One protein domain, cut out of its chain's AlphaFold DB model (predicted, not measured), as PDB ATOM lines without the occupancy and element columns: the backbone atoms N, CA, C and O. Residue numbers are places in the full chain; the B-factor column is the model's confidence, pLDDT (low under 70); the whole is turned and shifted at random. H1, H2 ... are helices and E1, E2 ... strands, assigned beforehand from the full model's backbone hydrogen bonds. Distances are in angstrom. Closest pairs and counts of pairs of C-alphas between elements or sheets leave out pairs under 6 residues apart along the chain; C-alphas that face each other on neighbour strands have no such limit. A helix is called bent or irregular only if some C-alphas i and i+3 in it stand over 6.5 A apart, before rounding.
ATOM      1  N   ILE A  29     196.859 306.208 219.323       95.00
ATOM      2  CA  ILE A  29     198.029 305.930 218.481       95.00
ATOM      3  C   ILE A  29     198.960 304.975 219.231       95.00
ATOM      4  O   ILE A  29     199.267 305.201 220.401       95.00
ATOM      5  N   VAL A  30     199.396 303.910 218.561       95.25
ATOM      6  CA  VAL A  30     200.368 302.936 219.063       95.25
ATOM      7  C   VAL A  30     201.551 302.885 218.107       95.25
ATOM      8  O   VAL A  30     201.388 302.584 216.923       95.25
ATOM      9  N   ASP A  31     202.737 303.162 218.637       94.00
ATOM     10  CA  ASP A  31     203.999 302.995 217.927       94.00
ATOM     11  C   ASP A  31     204.363 301.512 217.829       94.00
ATOM     12  O   ASP A  31     204.326 300.785 218.825       94.00
ATOM     13  N   VAL A  32     204.729 301.058 216.631       92.81
ATOM     14  CA  VAL A  32     205.249 299.706 216.412       92.81
ATOM     15  C   VAL A  32     206.654 299.762 215.829       92.81
ATOM     16  O   VAL A  32     206.941 300.503 214.888       92.81
ATOM     17  N   GLU A  33     207.538 298.945 216.390       86.12
ATOM     18  CA  GLU A  33     208.902 298.778 215.900       86.12
ATOM     19  C   GLU A  33     208.955 297.647 214.870       86.12
ATOM     20  O   GLU A  33     208.396 296.570 215.070       86.12
ATOM     21  N   GLY A  34     209.643 297.874 213.751       78.94
ATOM     22  CA  GLY A  34     209.823 296.857 212.722       78.94
ATOM     23  C   GLY A  34     210.157 297.443 211.356       78.94
ATOM     24  O   GLY A  34     210.048 298.646 211.126       78.94
ATOM     25  N   LYS A  35     210.580 296.574 210.434       78.44
ATOM     26  CA  LYS A  35     210.732 296.920 209.017       78.44
ATOM     27  C   LYS A  35     209.445 296.550 208.292       78.44
ATOM     28  O   LYS A  35     209.255 295.390 207.936       78.44
ATOM     29  N   TYR A  36     208.582 297.539 208.104       82.44
ATOM     30  CA  TYR A  36     207.336 297.407 207.357       82.44
ATOM     31  C   TYR A  36     207.443 298.148 206.024       82.44
ATOM     32  O   TYR A  36     208.113 299.179 205.926       82.44
ATOM     33  N   ASP A  37     206.776 297.628 204.999       75.75
ATOM     34  CA  ASP A  37     206.690 298.253 203.681       75.75
ATOM     35  C   ASP A  37     205.236 298.273 203.179       75.75
ATOM     36  O   ASP A  37     204.293 297.970 203.911       75.75
ATOM     37  N   PHE A  38     205.017 298.719 201.940       66.25
ATOM     38  CA  PHE A  38     203.673 298.786 201.357       66.25
ATOM     39  C   PHE A  38     203.003 297.418 201.174       66.25
ATOM     40  O   PHE A  38     201.779 297.345 201.243       66.25
ATOM     41  N   LEU A  39     203.779 296.362 200.940       70.19
ATOM     42  CA  LEU A  39     203.290 295.003 200.694       70.19
ATOM     43  C   LEU A  39     203.136 294.208 201.993       70.19
ATOM     44  O   LEU A  39     202.362 293.255 202.048       70.19
ATOM     45  N   LYS A  40     203.869 294.595 203.037       78.81
ATOM     46  CA  LYS A  40     203.858 293.969 204.359       78.81
ATOM     47  C   LYS A  40     203.643 295.029 205.443       78.81
ATOM     48  O   LYS A  40     204.586 295.355 206.171       78.81
ATOM     49  N   PRO A  41     202.424 295.587 205.548       82.75
ATOM     50  CA  PRO A  41     202.081 296.491 206.637       82.75
ATOM     51  C   PRO A  41     202.034 295.741 207.982       82.75
ATOM     52  O   PRO A  41     201.881 294.515 208.006       82.75
ATOM     53  N   PRO A  42     202.142 296.456 209.115       88.00
ATOM     54  CA  PRO A  42     201.948 295.857 210.430       88.00
ATOM     55  C   PRO A  42     200.514 295.324 210.600       88.00
ATOM     56  O   PRO A  42     199.585 295.832 209.962       88.00
ATOM     57  N   PRO A  43     200.300 294.328 211.479       89.69
ATOM     58  CA  PRO A  43     198.959 293.849 211.789       89.69
ATOM     59  C   PRO A  43     198.118 294.977 212.398       89.69
ATOM     60  O   PRO A  43     198.533 295.630 213.356       89.69
ATOM     61  N   LEU A  44     196.921 295.186 211.850       91.94
ATOM     62  CA  LEU A  44     196.001 296.229 212.303       91.94
ATOM     63  C   LEU A  44     194.980 295.671 213.297       91.94
ATOM     64  O   LEU A  44     194.531 294.531 213.185       91.94
ATOM     65  N   ARG A  45     194.581 296.509 214.256       92.38
ATOM     66  CA  ARG A  45     193.452 296.267 215.161       92.38
ATOM     67  C   ARG A  45     192.417 297.359 214.951       92.38
ATOM     68  O   ARG A  45     192.772 298.502 214.667       92.38
ATOM     69  N   GLU A  46     191.141 297.007 215.075       93.50
ATOM     70  CA  GLU A  46     190.071 297.988 214.912       93.50
ATOM     71  C   GLU A  46     190.189 299.106 215.963       93.50
ATOM     72  O   GLU A  46     190.500 298.835 217.122       93.50
ATOM     73  N   ASN A  47     189.917 300.354 215.564       93.25
ATOM     74  CA  ASN A  47     189.913 301.549 216.430       93.25
ATOM     75  C   ASN A  47     191.276 301.995 216.980       93.25
ATOM     76  O   ASN A  47     191.326 302.900 217.814       93.25
ATOM     77  N   VAL A  48     192.374 301.407 216.511       95.62
ATOM     78  CA  VAL A  48     193.729 301.797 216.909       95.62
ATOM     79  C   VAL A  48     194.486 302.288 215.684       95.62
ATOM     80  O   VAL A  48     194.525 301.611 214.656       95.62
ATOM     81  N   ILE A  49     195.100 303.464 215.801       96.75
ATOM     82  CA  ILE A  49     196.053 303.959 214.816       96.75
ATOM     83  C   ILE A  49     197.392 303.291 215.098       96.75
ATOM     84  O   ILE A  49     197.996 303.502 216.147       96.75
ATOM     85  N   VAL A  50     197.873 302.512 214.144       96.38
ATOM     86  CA  VAL A  50     199.231 301.980 214.154       96.38
ATOM     87  C   VAL A  50     200.146 302.992 213.479       96.38
ATOM     88  O   VAL A  50     199.907 303.368 212.331       96.38
ATOM     89  N   HIS A  51     201.186 303.426 214.186       95.50
ATOM     90  CA  HIS A  51     202.227 304.305 213.667       95.50
ATOM     91  C   HIS A  51     203.556 303.558 213.551       95.50
ATOM     92  O   HIS A  51     203.961 302.842 214.465       95.50
ATOM     93  N   TYR A  52     204.247 303.745 212.431       92.88
ATOM     94  CA  TYR A  52     205.609 303.266 212.233       92.88
ATOM     95  C   TYR A  52     206.382 304.197 211.307       92.88
ATOM     96  O   TYR A  52     205.809 304.938 210.507       92.88
ATOM     97  N   LEU A  53     207.707 304.118 211.399       90.94
ATOM     98  CA  LEU A  53     208.613 304.846 210.525       90.94
ATOM     99  C   LEU A  53     208.994 303.977 209.329       90.94
ATOM    100  O   LEU A  53     209.646 302.940 209.482       90.94
ATOM    101  N   GLN A  54     208.603 304.408 208.134       86.81
ATOM    102  CA  GLN A  54     209.005 303.764 206.895       86.81
ATOM    103  C   GLN A  54     210.411 304.244 206.498       86.81
ATOM    104  O   GLN A  54     210.634 305.452 206.401       86.81
ATOM    105  N   PRO A  55     211.370 303.330 206.265       83.56
ATOM    106  CA  PRO A  55     212.703 303.719 205.820       83.56
ATOM    107  C   PRO A  55     212.663 304.324 204.410       83.56
ATOM    108  O   PRO A  55     212.028 303.777 203.505       83.56
ATOM    109  N   GLY A  56     213.352 305.452 204.253       79.38
ATOM    110  CA  GLY A  56     213.560 306.170 203.001       79.38
ATOM    111  C   GLY A  56     214.880 305.837 202.310       79.38
ATOM    112  O   GLY A  56     215.533 304.834 202.607       79.38
ATOM    113  N   PHE A  57     215.298 306.711 201.391       76.75
ATOM    114  CA  PHE A  57     216.661 306.683 200.866       76.75
ATOM    115  C   PHE A  57     217.641 307.213 201.927       76.75
ATOM    116  O   PHE A  57     217.410 308.242 202.557       76.75
ATOM    117  N   GLY A  58     218.756 306.508 202.134       78.62
ATOM    118  CA  GLY A  58     219.750 306.881 203.146       78.62
ATOM    119  C   GLY A  58     219.261 306.650 204.581       78.62
ATOM    120  O   GLY A  58     218.795 305.562 204.907       78.62
ATOM    121  N   ASN A  59     219.407 307.666 205.438       78.94
ATOM    122  CA  ASN A  59     219.005 307.621 206.854       78.94
ATOM    123  C   ASN A  59     217.629 308.257 207.115       78.94
ATOM    124  O   ASN A  59     217.237 308.411 208.274       78.94
ATOM    125  N   GLU A  60     216.910 308.648 206.062       84.06
ATOM    126  CA  GLU A  60     215.593 309.264 206.185       84.06
ATOM    127  C   GLU A  60     214.550 308.242 206.646       84.06
ATOM    128  O   GLU A  60     214.578 307.058 206.290       84.06
ATOM    129  N   LYS A  61     213.621 308.714 207.472       86.88
ATOM    130  CA  LYS A  61     212.504 307.943 208.002       86.88
ATOM    131  C   LYS A  61     211.256 308.787 207.859       86.88
ATOM    132  O   LYS A  61     211.281 309.952 208.232       86.88
ATOM    133  N   PHE A  62     210.198 308.173 207.353       89.62
ATOM    134  CA  PHE A  62     208.948 308.854 207.057       89.62
ATOM    135  C   PHE A  62     207.828 308.301 207.918       89.62
ATOM    136  O   PHE A  62     207.695 307.080 208.073       89.62
ATOM    137  N   HIS A  63     207.018 309.190 208.473       92.12
ATOM    138  CA  HIS A  63     205.886 308.811 209.297       92.12
ATOM    139  C   HIS A  63     204.815 308.100 208.471       92.12
ATOM    140  O   HIS A  63     204.411 308.552 207.394       92.12
ATOM    141  N   ARG A  64     204.304 306.989 209.004       93.38
ATOM    142  CA  ARG A  64     203.191 306.256 208.406       93.38
ATOM    143  C   ARG A  64     202.189 305.842 209.469       93.38
ATOM    144  O   ARG A  64     202.549 305.245 210.480       93.38
ATOM    145  N   PHE A  65     200.924 306.152 209.214       94.69
ATOM    146  CA  PHE A  65     199.799 305.895 210.105       94.69
ATOM    147  C   PHE A  65     198.763 305.048 209.386       94.69
ATOM    148  O   PHE A  65     198.405 305.326 208.239       94.69
ATOM    149  N   MET A  66     198.262 304.026 210.068       95.25
ATOM    150  CA  MET A  66     197.246 303.126 209.536       95.25
ATOM    151  C   MET A  66     196.149 302.888 210.569       95.25
ATOM    152  O   MET A  66     196.447 302.630 211.731       95.25
ATOM    153  N   LEU A  67     194.887 302.946 210.152       95.31
ATOM    154  CA  LEU A  67     193.724 302.686 211.004       95.31
ATOM    155  C   LEU A  67     192.780 301.713 210.305       95.31
ATOM    156  O   LEU A  67     192.374 301.960 209.173       95.31
ATOM    157  N   LEU A  68     192.380 300.652 211.008       94.19
ATOM    158  CA  LEU A  68     191.312 299.749 210.581       94.19
ATOM    159  C   LEU A  68     189.983 300.129 211.256       94.19
ATOM    160  O   LEU A  68     189.925 300.293 212.480       94.19
ATOM    161  N   ARG A  69     188.903 300.220 210.478       93.19
ATOM    162  CA  ARG A  69     187.528 300.443 210.954       93.19
ATOM    163  C   ARG A  69     186.527 299.633 210.149       93.19
ATOM    164  O   ARG A  69     186.584 299.642 208.924       93.19
ATOM    165  N   VAL A  70     185.571 298.999 210.823       90.38
ATOM    166  CA  VAL A  70     184.434 298.370 210.145       90.38
ATOM    167  C   VAL A  70     183.305 299.390 209.985       90.38
ATOM    168  O   VAL A  70     182.851 299.987 210.963       90.38
ATOM    169  N   ILE A  71     182.855 299.613 208.749       87.75
ATOM    170  CA  ILE A  71     181.771 300.546 208.404       87.75
ATOM    171  C   ILE A  71     180.843 299.845 207.413       87.75
ATOM    172  O   ILE A  71     181.298 299.386 206.371       87.75
ATOM    173  N   ASP A  72     179.556 299.731 207.753       84.25
ATOM    174  CA  ASP A  72     178.549 298.974 206.987       84.25
ATOM    175  C   ASP A  72     179.018 297.557 206.595       84.25
ATOM    176  O   ASP A  72     178.777 297.075 205.492       84.25
ATOM    177  N   GLY A  73     179.724 296.885 207.511       81.12
ATOM    178  CA  GLY A  73     180.244 295.531 207.300       81.12
ATOM    179  C   GLY A  73     181.506 295.442 206.435       81.12
ATOM    180  O   GLY A  73     181.985 294.336 206.210       81.12
ATOM    181  N   LEU A  74     182.067 296.570 205.985       81.69
ATOM    182  CA  LEU A  74     183.308 296.627 205.206       81.69
ATOM    183  C   LEU A  74     184.490 297.064 206.072       81.69
ATOM    184  O   LEU A  74     184.368 297.996 206.873       81.69
ATOM    185  N   ARG A  75     185.652 296.433 205.888       86.12
ATOM    186  CA  ARG A  75     186.880 296.714 206.643       86.12
ATOM    187  C   ARG A  75     187.691 297.813 205.975       86.12
ATOM    188  O   ARG A  75     188.530 297.540 205.122       86.12
ATOM    189  N   TYR A  76     187.476 299.058 206.379       87.31
ATOM    190  CA  TYR A  76     188.238 300.206 205.893       87.31
ATOM    191  C   TYR A  76     189.613 300.305 206.551       87.31
ATOM    192  O   TYR A  76     189.716 300.394 207.770       87.31
ATOM    193  N   ILE A  77     190.659 300.381 205.735       89.81
ATOM    194  CA  ILE A  77     192.019 300.749 206.108       89.81
ATOM    195  C   ILE A  77     192.271 302.181 205.650       89.81
ATOM    196  O   ILE A  77     192.420 302.444 204.457       89.81
ATOM    197  N   PHE A  78     192.360 303.101 206.600       91.19
ATOM    198  CA  PHE A  78     192.815 304.467 206.385       91.19
ATOM    199  C   PHE A  78     194.336 304.488 206.472       91.19
ATOM    200  O   PHE A  78     194.900 303.933 207.412       91.19
ATOM    201  N   THR A  79     194.995 305.122 205.507       91.56
ATOM    202  CA  THR A  79     196.450 305.290 205.492       91.56
ATOM    203  C   THR A  79     196.783 306.761 205.326       91.56
ATOM    204  O   THR A  79     196.298 307.408 204.398       91.56
ATOM    205  N   LEU A  80     197.655 307.259 206.195       92.38
ATOM    206  CA  LEU A  80     198.320 308.544 206.052       92.38
ATOM    207  C   LEU A  80     199.828 308.285 205.996       92.38
ATOM    208  O   LEU A  80     200.353 307.557 206.839       92.38
ATOM    209  N   TRP A  81     200.526 308.836 205.011       91.88
ATOM    210  CA  TRP A  81     201.977 308.706 204.891       91.88
ATOM    211  C   TRP A  81     202.606 310.059 204.590       91.88
ATOM    212  O   TRP A  81     202.053 310.861 203.844       91.88
ATOM    213  N   GLU A  82     203.760 310.308 205.179       91.06
ATOM    214  CA  GLU A  82     204.565 311.487 204.897       91.06
ATOM    215  C   GLU A  82     205.201 311.372 203.504       91.06
ATOM    216  O   GLU A  82     205.751 310.323 203.151       91.06
ATOM    217  N   ASN A  83     205.102 312.426 202.691       85.12
ATOM    218  CA  ASN A  83     205.758 312.465 201.388       85.12
ATOM    219  C   ASN A  83     207.215 312.943 201.544       85.12
ATOM    220  O   ASN A  83     207.449 314.021 202.090       85.12
ATOM    221  N   PRO A  84     208.206 312.200 201.021       78.62
ATOM    222  CA  PRO A  84     209.606 312.613 201.068       78.62
ATOM    223  C   PRO A  84     209.849 313.975 200.413       78.62
ATOM    224  O   PRO A  84     209.437 314.200 199.276       78.62
ATOM    225  N   GLY A  85     210.567 314.863 201.105       70.88
ATOM    226  CA  GLY A  85     210.978 316.166 200.567       70.88
ATOM    227  C   GLY A  85     209.854 317.201 200.438       70.88
ATOM    228  O   GLY A  85     210.089 318.286 199.907       70.88
ATOM    229  N   GLU A  86     208.652 316.896 200.928       72.38
ATOM    230  CA  GLU A  86     207.510 317.803 200.940       72.38
ATOM    231  C   GLU A  86     206.897 317.862 202.346       72.38
ATOM    232  O   GLU A  86     206.741 316.838 203.000       72.38
ATOM    233  N   ASN A  87     206.448 319.038 202.797       71.81
ATOM    234  CA  ASN A  87     205.683 319.166 204.051       71.81
ATOM    235  C   ASN A  87     204.211 318.729 203.873       71.81
ATOM    236  O   ASN A  87     203.283 319.391 204.334       71.81
ATOM    237  N   TYR A  88     203.975 317.646 203.133       83.38
ATOM    238  CA  TYR A  88     202.641 317.148 202.811       83.38
ATOM    239  C   TYR A  88     202.527 315.671 203.151       83.38
ATOM    240  O   TYR A  88     203.450 314.886 202.944       83.38
ATOM    241  N   TYR A  89     201.347 315.287 203.619       89.75
ATOM    242  CA  TYR A  89     201.011 313.893 203.860       89.75
ATOM    243  C   TYR A  89     200.066 313.398 202.776       89.75
ATOM    244  O   TYR A  89     199.033 314.005 202.512       89.75
ATOM    245  N   GLY A  90     200.380 312.271 202.157       87.44
ATOM    246  CA  GLY A  90     199.422 311.583 201.316       87.44
ATOM    247  C   GLY A  90     198.390 310.843 202.169       87.44
ATOM    248  O   GLY A  90     198.736 310.223 203.175       87.44
ATOM    249  N   ILE A  91     197.118 310.909 201.776       87.19
ATOM    250  CA  ILE A  91     196.026 310.189 202.438       87.19
ATOM    251  C   ILE A  91     195.241 309.322 201.456       87.19
ATOM    252  O   ILE A  91     194.931 309.721 200.330       87.19
ATOM    253  N   ASN A  92     194.875 308.127 201.912       84.00
ATOM    254  CA  ASN A  92     193.884 307.276 201.274       84.00
ATOM    255  C   ASN A  92     193.079 306.497 202.325       84.00
ATOM    256  O   ASN A  92     193.472 306.387 203.485       84.00
ATOM    257  N   PHE A  93     191.951 305.927 201.913       82.00
ATOM    258  CA  PHE A  93     191.320 304.844 202.656       82.00
ATOM    259  C   PHE A  93     190.755 303.818 201.688       82.00
ATOM    260  O   PHE A  93     190.083 304.177 200.724       82.00
ATOM    261  N   LYS A  94     191.053 302.550 201.942       80.06
ATOM    262  CA  LYS A  94     190.661 301.401 201.121       80.06
ATOM    263  C   LYS A  94     189.804 300.449 201.928       80.06
ATOM    264  O   LYS A  94     189.894 300.505 203.143       80.06
ATOM    265  N   THR A  95     189.033 299.558 201.310       78.12
ATOM    266  CA  THR A  95     188.512 298.391 202.053       78.12
ATOM    267  C   THR A  95     189.417 297.174 201.833       78.12
ATOM    268  O   THR A  95     190.136 297.103 200.836       78.12
ATOM    269  N   GLU A  96     189.460 296.230 202.770       74.06
ATOM    270  CA  GLU A  96     190.218 294.985 202.577       74.06
ATOM    271  C   GLU A  96     189.566 294.072 201.538       74.06
ATOM    272  O   GLU A  96     190.258 293.300 200.865       74.06
ATOM    273  N   GLU A  97     188.241 294.148 201.441       64.25
ATOM    274  CA  GLU A  97     187.396 293.380 200.536       64.25
ATOM    275  C   GLU A  97     187.466 293.948 199.115       64.25
ATOM    276  O   GLU A  97     187.577 293.209 198.136       64.25
ATOM    277  N   TYR A  98     187.458 295.277 199.007       61.34
ATOM    278  CA  TYR A  98     187.436 296.012 197.744       61.34
ATOM    279  C   TYR A  98     188.357 297.211 197.844       61.34
ATOM    280  O   TYR A  98     188.372 297.886 198.866       61.34
ATOM    281  N   GLU A  99     189.095 297.564 196.797       59.69
ATOM    282  CA  GLU A  99     190.053 298.648 196.993       59.69
ATOM    283  C   GLU A  99     189.368 299.950 197.457       59.69
ATOM    284  O   GLU A  99     189.962 300.605 198.295       59.69
ATOM    285  N   TYR A 100     188.119 300.297 197.073       61.97
ATOM    286  CA  TYR A 100     187.492 301.578 197.483       61.97
ATOM    287  C   TYR A 100     185.940 301.633 197.442       61.97
ATOM    288  O   TYR A 100     185.362 302.542 196.838       61.97
ATOM    289  N   ALA A 101     185.224 300.715 198.105       57.00
ATOM    290  CA  ALA A 101     183.753 300.641 198.058       57.00
ATOM    291  C   ALA A 101     183.017 301.787 198.802       57.00
ATOM    292  O   ALA A 101     182.360 301.573 199.809       57.00
ATOM    293  N   ILE A 102     183.070 303.028 198.308       58.69
ATOM    294  CA  ILE A 102     182.235 304.150 198.804       58.69
ATOM    295  C   ILE A 102     180.802 304.050 198.251       58.69
ATOM    296  O   ILE A 102     179.842 304.526 198.853       58.69
ATOM    297  N   THR A 103     180.646 303.412 197.088       54.62
ATOM    298  CA  THR A 103     179.402 303.365 196.302       54.62
ATOM    299  C   THR A 103     178.285 302.549 196.944       54.62
ATOM    300  O   THR A 103     177.126 302.773 196.609       54.62
ATOM    301  N   HIS A 104     178.608 301.652 197.879       59.22
ATOM    302  CA  HIS A 104     177.642 300.755 198.526       59.22
ATOM    303  C   HIS A 104     177.324 301.130 199.977       59.22
ATOM    304  O   HIS A 104     176.585 300.413 200.641       59.22
ATOM    305  N   LEU A 105     177.857 302.252 200.468       71.44
ATOM    306  CA  LEU A 105     177.561 302.714 201.818       71.44
ATOM    307  C   LEU A 105     176.164 303.326 201.899       71.44
ATOM    308  O   LEU A 105     175.790 304.164 201.062       71.44
ATOM    309  N   SER A 106     175.449 302.973 202.968       81.12
ATOM    310  CA  SER A 106     174.232 303.662 203.395       81.12
ATOM    311  C   SER A 106     174.529 305.133 203.717       81.12
ATOM    312  O   SER A 106     175.686 305.541 203.867       81.12
ATOM    313  N   GLN A 107     173.496 305.968 203.857       81.00
ATOM    314  CA  GLN A 107     173.693 307.353 204.300       81.00
ATOM    315  C   GLN A 107     174.406 307.415 205.664       81.00
ATOM    316  O   GLN A 107     175.319 308.225 205.843       81.00
ATOM    317  N   GLY A 108     174.041 306.520 206.589       83.19
ATOM    318  CA  GLY A 108     174.706 306.360 207.882       83.19
ATOM    319  C   GLY A 108     176.166 305.924 207.745       83.19
ATOM    320  O   GLY A 108     177.043 306.526 208.362       83.19
ATOM    321  N   GLY A 109     176.452 304.952 206.875       84.88
ATOM    322  CA  GLY A 109     177.808 304.488 206.578       84.88
ATOM    323  C   GLY A 109     178.698 305.583 205.999       84.88
ATOM    324  O   GLY A 109     179.835 305.753 206.431       84.88
ATOM    325  N   ARG A 110     178.167 306.405 205.084       80.88
ATOM    326  CA  ARG A 110     178.891 307.567 204.539       80.88
ATOM    327  C   ARG A 110     179.244 308.564 205.636       80.88
ATOM    328  O   ARG A 110     180.385 309.000 205.687       80.88
ATOM    329  N   LYS A 111     178.304 308.881 206.533       83.56
ATOM    330  CA  LYS A 111     178.574 309.763 207.679       83.56
ATOM    331  C   LYS A 111     179.624 309.160 208.620       83.56
ATOM    332  O   LYS A 111     180.532 309.852 209.058       83.56
ATOM    333  N   LYS A 112     179.548 307.859 208.908       87.69
ATOM    334  CA  LYS A 112     180.561 307.170 209.724       87.69
ATOM    335  C   LYS A 112     181.942 307.209 209.072       87.69
ATOM    336  O   LYS A 112     182.931 307.393 209.778       87.69
ATOM    337  N   LEU A 113     182.017 307.070 207.748       86.50
ATOM    338  CA  LEU A 113     183.257 307.189 206.982       86.50
ATOM    339  C   LEU A 113     183.857 308.597 207.102       86.50
ATOM    340  O   LEU A 113     185.048 308.716 207.383       86.50
ATOM    341  N   THR A 114     183.042 309.647 206.944       82.56
ATOM    342  CA  THR A 114     183.501 311.040 207.071       82.56
ATOM    343  C   THR A 114     183.950 311.366 208.497       82.56
ATOM    344  O   THR A 114     185.052 311.878 208.685       82.56
ATOM    345  N   ASP A 115     183.152 310.996 209.504       86.38
ATOM    346  CA  ASP A 115     183.479 311.206 210.922       86.38
ATOM    347  C   ASP A 115     184.781 310.474 211.298       86.38
ATOM    348  O   ASP A 115     185.644 311.026 211.978       86.38
ATOM    349  N   THR A 116     184.954 309.241 210.808       90.69
ATOM    350  CA  THR A 116     186.168 308.442 211.035       90.69
ATOM    351  C   THR A 116     187.397 309.100 210.418       90.69
ATOM    352  O   THR A 116     188.444 309.146 211.058       90.69
ATOM    353  N   LEU A 117     187.288 309.612 209.189       87.75
ATOM    354  CA  LEU A 117     188.392 310.293 208.517       87.75
ATOM    355  C   LEU A 117     188.841 311.541 209.284       87.75
ATOM    356  O   LEU A 117     190.040 311.749 209.465       87.75
ATOM    357  N   SER A 118     187.880 312.349 209.736       85.94
ATOM    358  CA  SER A 118     188.143 313.553 210.527       85.94
ATOM    359  C   SER A 118     188.830 313.199 211.849       85.94
ATOM    360  O   SER A 118     189.938 313.668 212.106       85.94
ATOM    361  N   ALA A 119     188.268 312.259 212.615       89.69
ATOM    362  CA  ALA A 119     188.856 311.807 213.875       89.69
ATOM    363  C   ALA A 119     190.245 311.170 213.696       89.69
ATOM    364  O   ALA A 119     191.115 311.319 214.557       89.69
ATOM    365  N   PHE A 120     190.484 310.473 212.581       91.62
ATOM    366  CA  PHE A 120     191.791 309.912 212.238       91.62
ATOM    367  C   PHE A 120     192.837 311.014 212.042       91.62
ATOM    368  O   PHE A 120     193.887 310.981 212.689       91.62
ATOM    369  N   LEU A 121     192.533 312.014 211.215       88.62
ATOM    370  CA  LEU A 121     193.424 313.147 210.960       88.62
ATOM    371  C   LEU A 121     193.685 313.976 212.218       88.62
ATOM    372  O   LEU A 121     194.838 314.309 212.495       88.62
ATOM    373  N   ASP A 122     192.652 314.257 213.007       87.75
ATOM    374  CA  ASP A 122     192.777 315.008 214.259       87.75
ATOM    375  C   ASP A 122     193.645 314.282 215.284       87.75
ATOM    376  O   ASP A 122     194.451 314.904 215.982       87.75
ATOM    377  N   SER A 123     193.521 312.956 215.356       91.31
ATOM    378  CA  SER A 123     194.355 312.141 216.239       91.31
ATOM    379  C   SER A 123     195.824 312.245 215.835       91.31
ATOM    380  O   SER A 123     196.664 312.529 216.688       91.31
ATOM    381  N   VAL A 124     196.138 312.102 214.543       91.12
ATOM    382  CA  VAL A 124     197.520 312.205 214.046       91.12
ATOM    383  C   VAL A 124     198.091 313.613 214.236       91.12
ATOM    384  O   VAL A 124     199.203 313.753 214.733       91.12
ATOM    385  N   ARG A 125     197.323 314.663 213.928       86.62
ATOM    386  CA  ARG A 125     197.739 316.069 214.106       86.62
ATOM    387  C   ARG A 125     197.982 316.466 215.557       86.62
ATOM    388  O   ARG A 125     198.674 317.442 215.814       86.62
ATOM    389  N   SER A 126     197.385 315.748 216.507       86.19
ATOM    390  CA  SER A 126     197.603 316.002 217.933       86.19
ATOM    391  C   SER A 126     198.943 315.469 218.453       86.19
ATOM    392  O   SER A 126     199.302 315.734 219.601       86.19
ATOM    393  N   ARG A 127     199.683 314.722 217.627       87.81
ATOM    394  CA  ARG A 127     200.983 314.144 217.968       87.81
ATOM    395  C   ARG A 127     202.086 315.202 217.825       87.81
ATOM    396  O   ARG A 127     202.183 315.863 216.801       87.81
ATOM    397  N   ALA A 128     202.909 315.371 218.860       79.25
ATOM    398  CA  ALA A 128     203.832 316.508 218.972       79.25
ATOM    399  C   ALA A 128     205.000 316.504 217.966       79.25
ATOM    400  O   ALA A 128     205.551 317.559 217.669       79.25
ATOM    401  N   ASP A 129     205.392 315.336 217.463       82.38
ATOM    402  CA  ASP A 129     206.492 315.148 216.514       82.38
ATOM    403  C   ASP A 129     206.032 315.128 215.047       82.38
ATOM    404  O   ASP A 129     206.825 314.827 214.163       82.38
ATOM    405  N   VAL A 130     204.762 315.450 214.779       83.62
ATOM    406  CA  VAL A 130     204.164 315.401 213.441       83.62
ATOM    407  C   VAL A 130     203.607 316.777 213.079       83.62
ATOM    408  O   VAL A 130     202.698 317.275 213.741       83.62
ATOM    409  N   SER A 131     204.096 317.373 211.987       81.12
ATOM    410  CA  SER A 131     203.500 318.582 211.398       81.12
ATOM    411  C   SER A 131     202.806 318.238 210.088       81.12
ATOM    412  O   SER A 131     203.454 318.002 209.070       81.12
ATOM    413  N   VAL A 132     201.472 318.194 210.101       77.56
ATOM    414  CA  VAL A 132     200.672 318.011 208.882       77.56
ATOM    415  C   VAL A 132     200.283 319.387 208.337       77.56
ATOM    416  O   VAL A 132     199.196 319.887 208.632       77.56
ATOM    417  N   ASP A 133     201.166 320.002 207.547       77.38
ATOM    418  CA  ASP A 133     200.925 321.333 206.954       77.38
ATOM    419  C   ASP A 133     199.944 321.267 205.769       77.38
ATOM    420  O   ASP A 133     199.222 322.225 205.466       77.38
ATOM    421  N   GLY A 134     199.855 320.098 205.136       82.75
ATOM    422  CA  GLY A 134     198.850 319.804 204.132       82.75
ATOM    423  C   GLY A 134     198.671 318.313 203.884       82.75
ATOM    424  O   GLY A 134     199.483 317.479 204.291       82.75
ATOM    425  N   ILE A 135     197.577 317.986 203.204       85.75
ATOM    426  CA  ILE A 135     197.236 316.626 202.800       85.75
ATOM    427  C   ILE A 135     197.051 316.555 201.288       85.75
ATOM    428  O   ILE A 135     196.378 317.386 200.685       85.75
ATOM    429  N   GLU A 136     197.625 315.541 200.665       85.69
ATOM    430  CA  GLU A 136     197.373 315.195 199.276       85.69
ATOM    431  C   GLU A 136     196.478 313.963 199.234       85.69
ATOM    432  O   GLU A 136     196.838 312.887 199.713       85.69
ATOM    433  N   PHE A 137     195.283 314.116 198.672       78.38
ATOM    434  CA  PHE A 137     194.400 312.974 198.509       78.38
ATOM    435  C   PHE A 137     194.812 312.175 197.271       78.38
ATOM    436  O   PHE A 137     194.711 312.680 196.153       78.38
ATOM    437  N   LEU A 138     195.202 310.909 197.451       73.38
ATOM    438  CA  LEU A 138     195.444 310.012 196.321       73.38
ATOM    439  C   LEU A 138     194.180 309.207 195.999       73.38
ATOM    440  O   LEU A 138     193.859 308.247 196.716       73.38
ATOM    441  N   PRO A 139     193.447 309.554 194.922       59.94
ATOM    442  CA  PRO A 139     192.351 308.720 194.471       59.94
ATOM    443  C   PRO A 139     192.888 307.372 193.999       59.94
ATOM    444  O   PRO A 139     193.943 307.276 193.383       59.94
ATOM    445  N   ALA A 140     192.109 306.329 194.251       53.91
ATOM    446  CA  ALA A 140     192.351 305.008 193.702       53.91
ATOM    447  C   ALA A 140     192.493 305.015 192.181       53.91
ATOM    448  O   ALA A 140     191.613 305.555 191.494       53.91
ATOM    449  N   ASP A 141     193.473 304.269 191.674       50.44
ATOM    450  CA  ASP A 141     193.603 304.002 190.244       50.44
ATOM    451  C   ASP A 141     192.317 303.375 189.684       50.44
ATOM    452  O   ASP A 141     191.823 303.824 188.661       50.44
ATOM    453  N   THR A 142     191.677 302.441 190.395       53.75
ATOM    454  CA  THR A 142     190.453 301.740 189.954       53.75
ATOM    455  C   THR A 142     189.484 301.533 191.117       53.75
ATOM    456  O   THR A 142     189.904 301.189 192.217       53.75
ATOM    457  N   ASN A 199     185.398 309.475 184.026       65.12
ATOM    458  CA  ASN A 199     184.222 310.034 184.689       65.12
ATOM    459  C   ASN A 199     184.112 309.545 186.137       65.12
ATOM    460  O   ASN A 199     183.924 310.359 187.042       65.12
ATOM    461  N   ALA A 200     184.343 308.254 186.383       62.78
ATOM    462  CA  ALA A 200     184.374 307.694 187.730       62.78
ATOM    463  C   ALA A 200     185.471 308.331 188.598       62.78
ATOM    464  O   ALA A 200     185.236 308.615 189.773       62.78
ATOM    465  N   LEU A 201     186.669 308.583 188.051       62.81
ATOM    466  CA  LEU A 201     187.734 309.314 188.757       62.81
ATOM    467  C   LEU A 201     187.293 310.734 189.142       62.81
ATOM    468  O   LEU A 201     187.458 311.138 190.291       62.81
ATOM    469  N   ARG A 202     186.681 311.480 188.212       66.94
ATOM    470  CA  ARG A 202     186.201 312.852 188.456       66.94
ATOM    471  C   ARG A 202     185.101 312.920 189.516       66.94
ATOM    472  O   ARG A 202     185.146 313.801 190.373       66.94
ATOM    473  N   SER A 203     184.129 312.009 189.482       66.88
ATOM    474  CA  SER A 203     183.047 311.961 190.475       66.88
ATOM    475  C   SER A 203     183.574 311.645 191.874       66.88
ATOM    476  O   SER A 203     183.181 312.305 192.834       66.88
ATOM    477  N   ARG A 204     184.538 310.720 191.985       66.31
ATOM    478  CA  ARG A 204     185.249 310.435 193.241       66.31
ATOM    479  C   ARG A 204     185.977 311.671 193.745       66.31
ATOM    480  O   ARG A 204     185.731 312.096 194.868       66.31
ATOM    481  N   ARG A 205     186.775 312.309 192.883       66.94
ATOM    482  CA  ARG A 205     187.424 313.604 193.153       66.94
ATOM    483  C   ARG A 205     186.452 314.583 193.813       66.94
ATOM    484  O   ARG A 205     186.757 315.134 194.862       66.94
ATOM    485  N   ARG A 206     185.269 314.772 193.222       70.94
ATOM    486  CA  ARG A 206     184.273 315.732 193.714       70.94
ATOM    487  C   ARG A 206     183.696 315.321 195.061       70.94
ATOM    488  O   ARG A 206     183.493 316.186 195.904       70.94
ATOM    489  N   PHE A 207     183.435 314.032 195.264       72.94
ATOM    490  CA  PHE A 207     182.973 313.514 196.550       72.94
ATOM    491  C   PHE A 207     183.987 313.809 197.660       72.94
ATOM    492  O   PHE A 207     183.630 314.404 198.673       72.94
ATOM    493  N   PHE A 208     185.256 313.482 197.424       71.44
ATOM    494  CA  PHE A 208     186.341 313.737 198.367       71.44
ATOM    495  C   PHE A 208     186.539 315.220 198.646       71.44
ATOM    496  O   PHE A 208     186.578 315.622 199.802       71.44
ATOM    497  N   GLN A 209     186.583 316.045 197.600       72.56
ATOM    498  CA  GLN A 209     186.676 317.495 197.751       72.56
ATOM    499  C   GLN A 209     185.533 318.051 198.604       72.56
ATOM    500  O   GLN A 209     185.780 318.872 199.481       72.56
ATOM    501  N   ARG A 210     184.297 317.588 198.383       74.19
ATOM    502  CA  ARG A 210     183.136 318.007 199.179       74.19
ATOM    503  C   ARG A 210     183.244 317.567 200.634       74.19
ATOM    504  O   ARG A 210     182.962 318.377 201.504       74.19
ATOM    505  N   MET A 211     183.653 316.326 200.885       73.88
ATOM    506  CA  MET A 211     183.854 315.801 202.237       73.88
ATOM    507  C   MET A 211     184.924 316.603 202.985       73.88
ATOM    508  O   MET A 211     184.639 317.131 204.048       73.88
ATOM    509  N   ILE A 212     186.115 316.785 202.404       73.81
ATOM    510  CA  ILE A 212     187.197 317.560 203.035       73.81
ATOM    511  C   ILE A 212     186.759 319.012 203.270       73.81
ATOM    512  O   ILE A 212     186.874 319.509 204.379       73.81
ATOM    513  N   SER A 213     186.178 319.676 202.268       73.31
ATOM    514  CA  SER A 213     185.763 321.084 202.411       73.31
ATOM    515  C   SER A 213     184.667 321.286 203.463       73.31
ATOM    516  O   SER A 213     184.547 322.373 204.022       73.31
ATOM    517  N   LYS A 214     183.828 320.270 203.693       71.94
ATOM    518  CA  LYS A 214     182.725 320.325 204.653       71.94
ATOM    519  C   LYS A 214     183.178 319.957 206.064       71.94
ATOM    520  O   LYS A 214     182.806 320.642 207.011       71.94
ATOM    521  N   ASP A 215     183.934 318.875 206.182       67.31
ATOM    522  CA  ASP A 215     184.212 318.218 207.458       67.31
ATOM    523  C   ASP A 215     185.617 318.561 208.001       67.31
ATOM    524  O   ASP A 215     185.899 318.283 209.160       67.31
ATOM    525  N   LEU A 216     186.473 319.209 207.194       70.56
ATOM    526  CA  LEU A 216     187.799 319.740 207.560       70.56
ATOM    527  C   LEU A 216     187.969 321.188 207.044       70.56
ATOM    528  O   LEU A 216     188.802 321.459 206.171       70.56
ATOM    529  N   PRO A 217     187.145 322.139 207.521       74.94
ATOM    530  CA  PRO A 217     187.069 323.498 206.978       74.94
ATOM    531  C   PRO A 217     188.334 324.341 207.192       74.94
ATOM    532  O   PRO A 217     188.461 325.417 206.603       74.94
ATOM    533  N   GLU A 218     189.255 323.910 208.050       74.75
ATOM    534  CA  GLU A 218     190.573 324.515 208.258       74.75
ATOM    535  C   GLU A 218     191.550 324.247 207.107       74.75
ATOM    536  O   GLU A 218     192.592 324.898 207.017       74.75
ATOM    537  N   LEU A 219     191.209 323.306 206.226       79.44
ATOM    538  CA  LEU A 219     191.946 323.014 205.012       79.44
ATOM    539  C   LEU A 219     191.320 323.725 203.815       79.44
ATOM    540  O   LEU A 219     190.101 323.749 203.639       79.44
ATOM    541  N   GLU A 220     192.163 324.273 202.952       83.44
ATOM    542  CA  GLU A 220     191.767 324.821 201.660       83.44
ATOM    543  C   GLU A 220     192.486 324.107 200.522       83.44
ATOM    544  O   GLU A 220     193.578 323.564 200.697       83.44
ATOM    545  N   LEU A 221     191.855 324.077 199.348       81.00
ATOM    546  CA  LEU A 221     192.468 323.508 198.155       81.00
ATOM    547  C   LEU A 221     193.693 324.351 197.773       81.00
ATOM    548  O   LEU A 221     193.611 325.572 197.680       81.00
ATOM    549  N   ASP A 222     194.826 323.702 197.532       80.88
ATOM    550  CA  ASP A 222     196.003 324.371 196.995       80.88
ATOM    551  C   ASP A 222     195.831 324.554 195.483       80.88
ATOM    552  O   ASP A 222     196.020 323.622 194.697       80.88
ATOM    553  N   ASP A 223     195.467 325.769 195.071       73.56
ATOM    554  CA  ASP A 223     195.210 326.116 193.670       73.56
ATOM    555  C   ASP A 223     196.397 325.814 192.739       73.56
ATOM    556  O   ASP A 223     196.190 325.490 191.565       73.56
ATOM    557  N   LYS A 224     197.636 325.841 193.259       70.50
ATOM    558  CA  LYS A 224     198.857 325.522 192.493       70.50
ATOM    559  C   LYS A 224     198.957 324.046 192.110       70.50
ATOM    560  O   LYS A 224     199.615 323.723 191.127       70.50
ATOM    561  N   PHE A 225     198.300 323.176 192.871       64.00
ATOM    562  CA  PHE A 225     198.277 321.724 192.692       64.00
ATOM    563  C   PHE A 225     196.836 321.211 192.663       64.00
ATOM    564  O   PHE A 225     196.523 320.114 193.137       64.00
ATOM    565  N   SER A 226     195.930 322.026 192.117       58.56
ATOM    566  CA  SER A 226     194.505 321.711 192.059       58.56
ATOM    567  C   SER A 226     194.240 320.413 191.292       58.56
ATOM    568  O   SER A 226     193.286 319.700 191.592       58.56
ATOM    569  N   ASP A 227     195.094 320.045 190.343       60.94
ATOM    570  CA  ASP A 227     195.079 318.777 189.616       60.94
ATOM    571  C   ASP A 227     195.442 317.560 190.486       60.94
ATOM    572  O   ASP A 227     194.914 316.475 190.227       60.94
ATOM    573  N   ARG A 228     196.248 317.758 191.539       63.53
ATOM    574  CA  ARG A 228     196.727 316.739 192.490       63.53
ATOM    575  C   ARG A 228     195.938 316.643 193.793       63.53
ATOM    576  O   ARG A 228     196.286 315.841 194.645       63.53
ATOM    577  N   TYR A 229     194.850 317.403 193.957       74.62
ATOM    578  CA  TYR A 229     193.978 317.299 195.147       74.62
ATOM    579  C   TYR A 229     194.693 317.593 196.455       74.62
ATOM    580  O   TYR A 229     194.411 316.985 197.493       74.62
ATOM    581  N   ARG A 230     195.643 318.513 196.380       80.94
ATOM    582  CA  ARG A 230     196.389 318.963 197.531       80.94
ATOM    583  C   ARG A 230     195.550 319.971 198.293       80.94
ATOM    584  O   ARG A 230     195.005 320.902 197.708       80.94
ATOM    585  N   PHE A 231     195.445 319.759 199.590       82.69
ATOM    586  CA  PHE A 231     194.863 320.693 200.529       82.69
ATOM    587  C   PHE A 231     195.949 321.137 201.490       82.69
ATOM    588  O   PHE A 231     196.792 320.340 201.901       82.69
ATOM    589  N   LYS A 232     195.918 322.402 201.865       82.38
ATOM    590  CA  LYS A 232     196.851 323.000 202.814       82.38
ATOM    591  C   LYS A 232     196.068 323.660 203.932       82.38
ATOM    592  O   LYS A 232     194.888 323.976 203.771       82.38
ATOM    593  N   LYS A 233     196.722 323.857 205.068       80.19
ATOM    594  CA  LYS A 233     196.171 324.683 206.135       80.19
ATOM    595  C   LYS A 233     195.952 326.115 205.625       80.19
ATOM    596  O   LYS A 233     196.809 326.639 204.912       80.19
ATOM    597  N   LYS A 234     194.801 326.696 205.968       77.81
ATOM    598  CA  LYS A 234     194.510 328.123 205.763       77.81
ATOM    599  C   LYS A 234     195.504 329.026 206.488       77.81
ATOM    600  O   LYS A 234     195.962 328.631 207.588       77.81
TER     601      LYS A 234
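AT A GLANCE: This is residues 29 to 142 and 199 to 234 of the 234 residues of an uncharacterized protein of Candidatus Sungbacteria bacterium RIFCSPLOWO2_01_FULL_47_10 (UniProt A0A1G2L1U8). One strongly twisted sheet of eight strands curls like part of a barrel, and the long helix H1 lies in its hollow. The long strands E2 to E5 make the larger part of the sheet; the short strands E6, E8 and E7 carry it on to the far edge, where H2 packs on E7 and the small helix H3 sits on the face opposite H1. The 150 printed residues hold three named helices and eight named strands, in the order E1 E2 E3 E4 E5 H1 E6 H2 E7 H3 E8; the sheet's order is E1 E2 E3 E4 E5 E6 E8 E7, mixed, and the class is mixed, helices and strands. The whole is compact, with a radius of gyration of the C-alphas of 15.1 A and spans of 42 by 37 by 28 A.

IN THESE COORDINATES: E1, residues 29 to 31, begins at C-alpha 29 (198.029, 305.930, 218.481). E2 is residues 48 to 55, 22.1 A long; E3, 61 to 71, 31.6 A; E4, 74 to 82, 25.9 A; E5, 88 to 95, 23.5 A. H1, residues 107 to 125, is 27.4 A long and begins at C-alpha 107 (173.693, 307.353, 204.300). E6 is residues 134 to 137; H2, 199 to 215, 24.2 A; E7, 219 to 221; H3, 223 to 228. E8, residues 230 to 233, ends at C-alpha 233 (196.171, 324.683, 206.135).

HOW THE PARTS SIT: E1 is an edge strand, parallel to E2, with N 30 and O 49 2.8 A apart. E2 E3 E4 E5 form a meander, each strand the antiparallel neighbour of the one before and each successive pair a hairpin: N 50 and O 66 are 2.8 A apart, N 65 and O 80 2.8 A, N 77 and O 94 2.7 A. E5, H1 and E6 form a strand-helix-strand unit, two parallel neighbour strands with a helix between, its crossover right-handed; N 136 and O 89 are 2.8 A apart. H1 is on the sheet; its closest C-alphas to E3 are those of Gly 109 and Ile 71, 5.9 A. E8 is antiparallel to E6, with N 135 and O 231 2.8 A apart, and to the edge strand E7, with N 220 and O 232 2.9 A apart. H2 is on the sheet, with its closest C-alphas to E7 those of Ser 213 and Leu 219, 7.0 A. H1, with residues 114 to 118 alone, touches H2 at a steep tilt of 64 degrees, the same way; the closest C-alphas, of Thr 114 and Met 211, are 6.8 A apart. H3 is on the sheet, and H1 and H3 lie on opposite faces. Every O i to N i+4 pair is within hydrogen-bond range in H1 and H2; H3 has 0 of 2, and 1 of 3 O i to N i+3 pairs. H3 is irregular, with C-alphas 224 and 227 8.2 A apart.

THE WHOLE: The two C-alphas farthest apart, of Gly 58 and Gln 107, are 46.1 A apart. Residues 143 to 198 are not printed, and C-alphas 142 and 199 are 11.6 A apart across the cut. The links E1 to E2 and E5 to H1 are long. The mean pLDDT of the printed part is 80.1; it is under 70 at residues 97 to 104, 139 to 142, 199 to 205 and 225 to 228, and at 38 and 215.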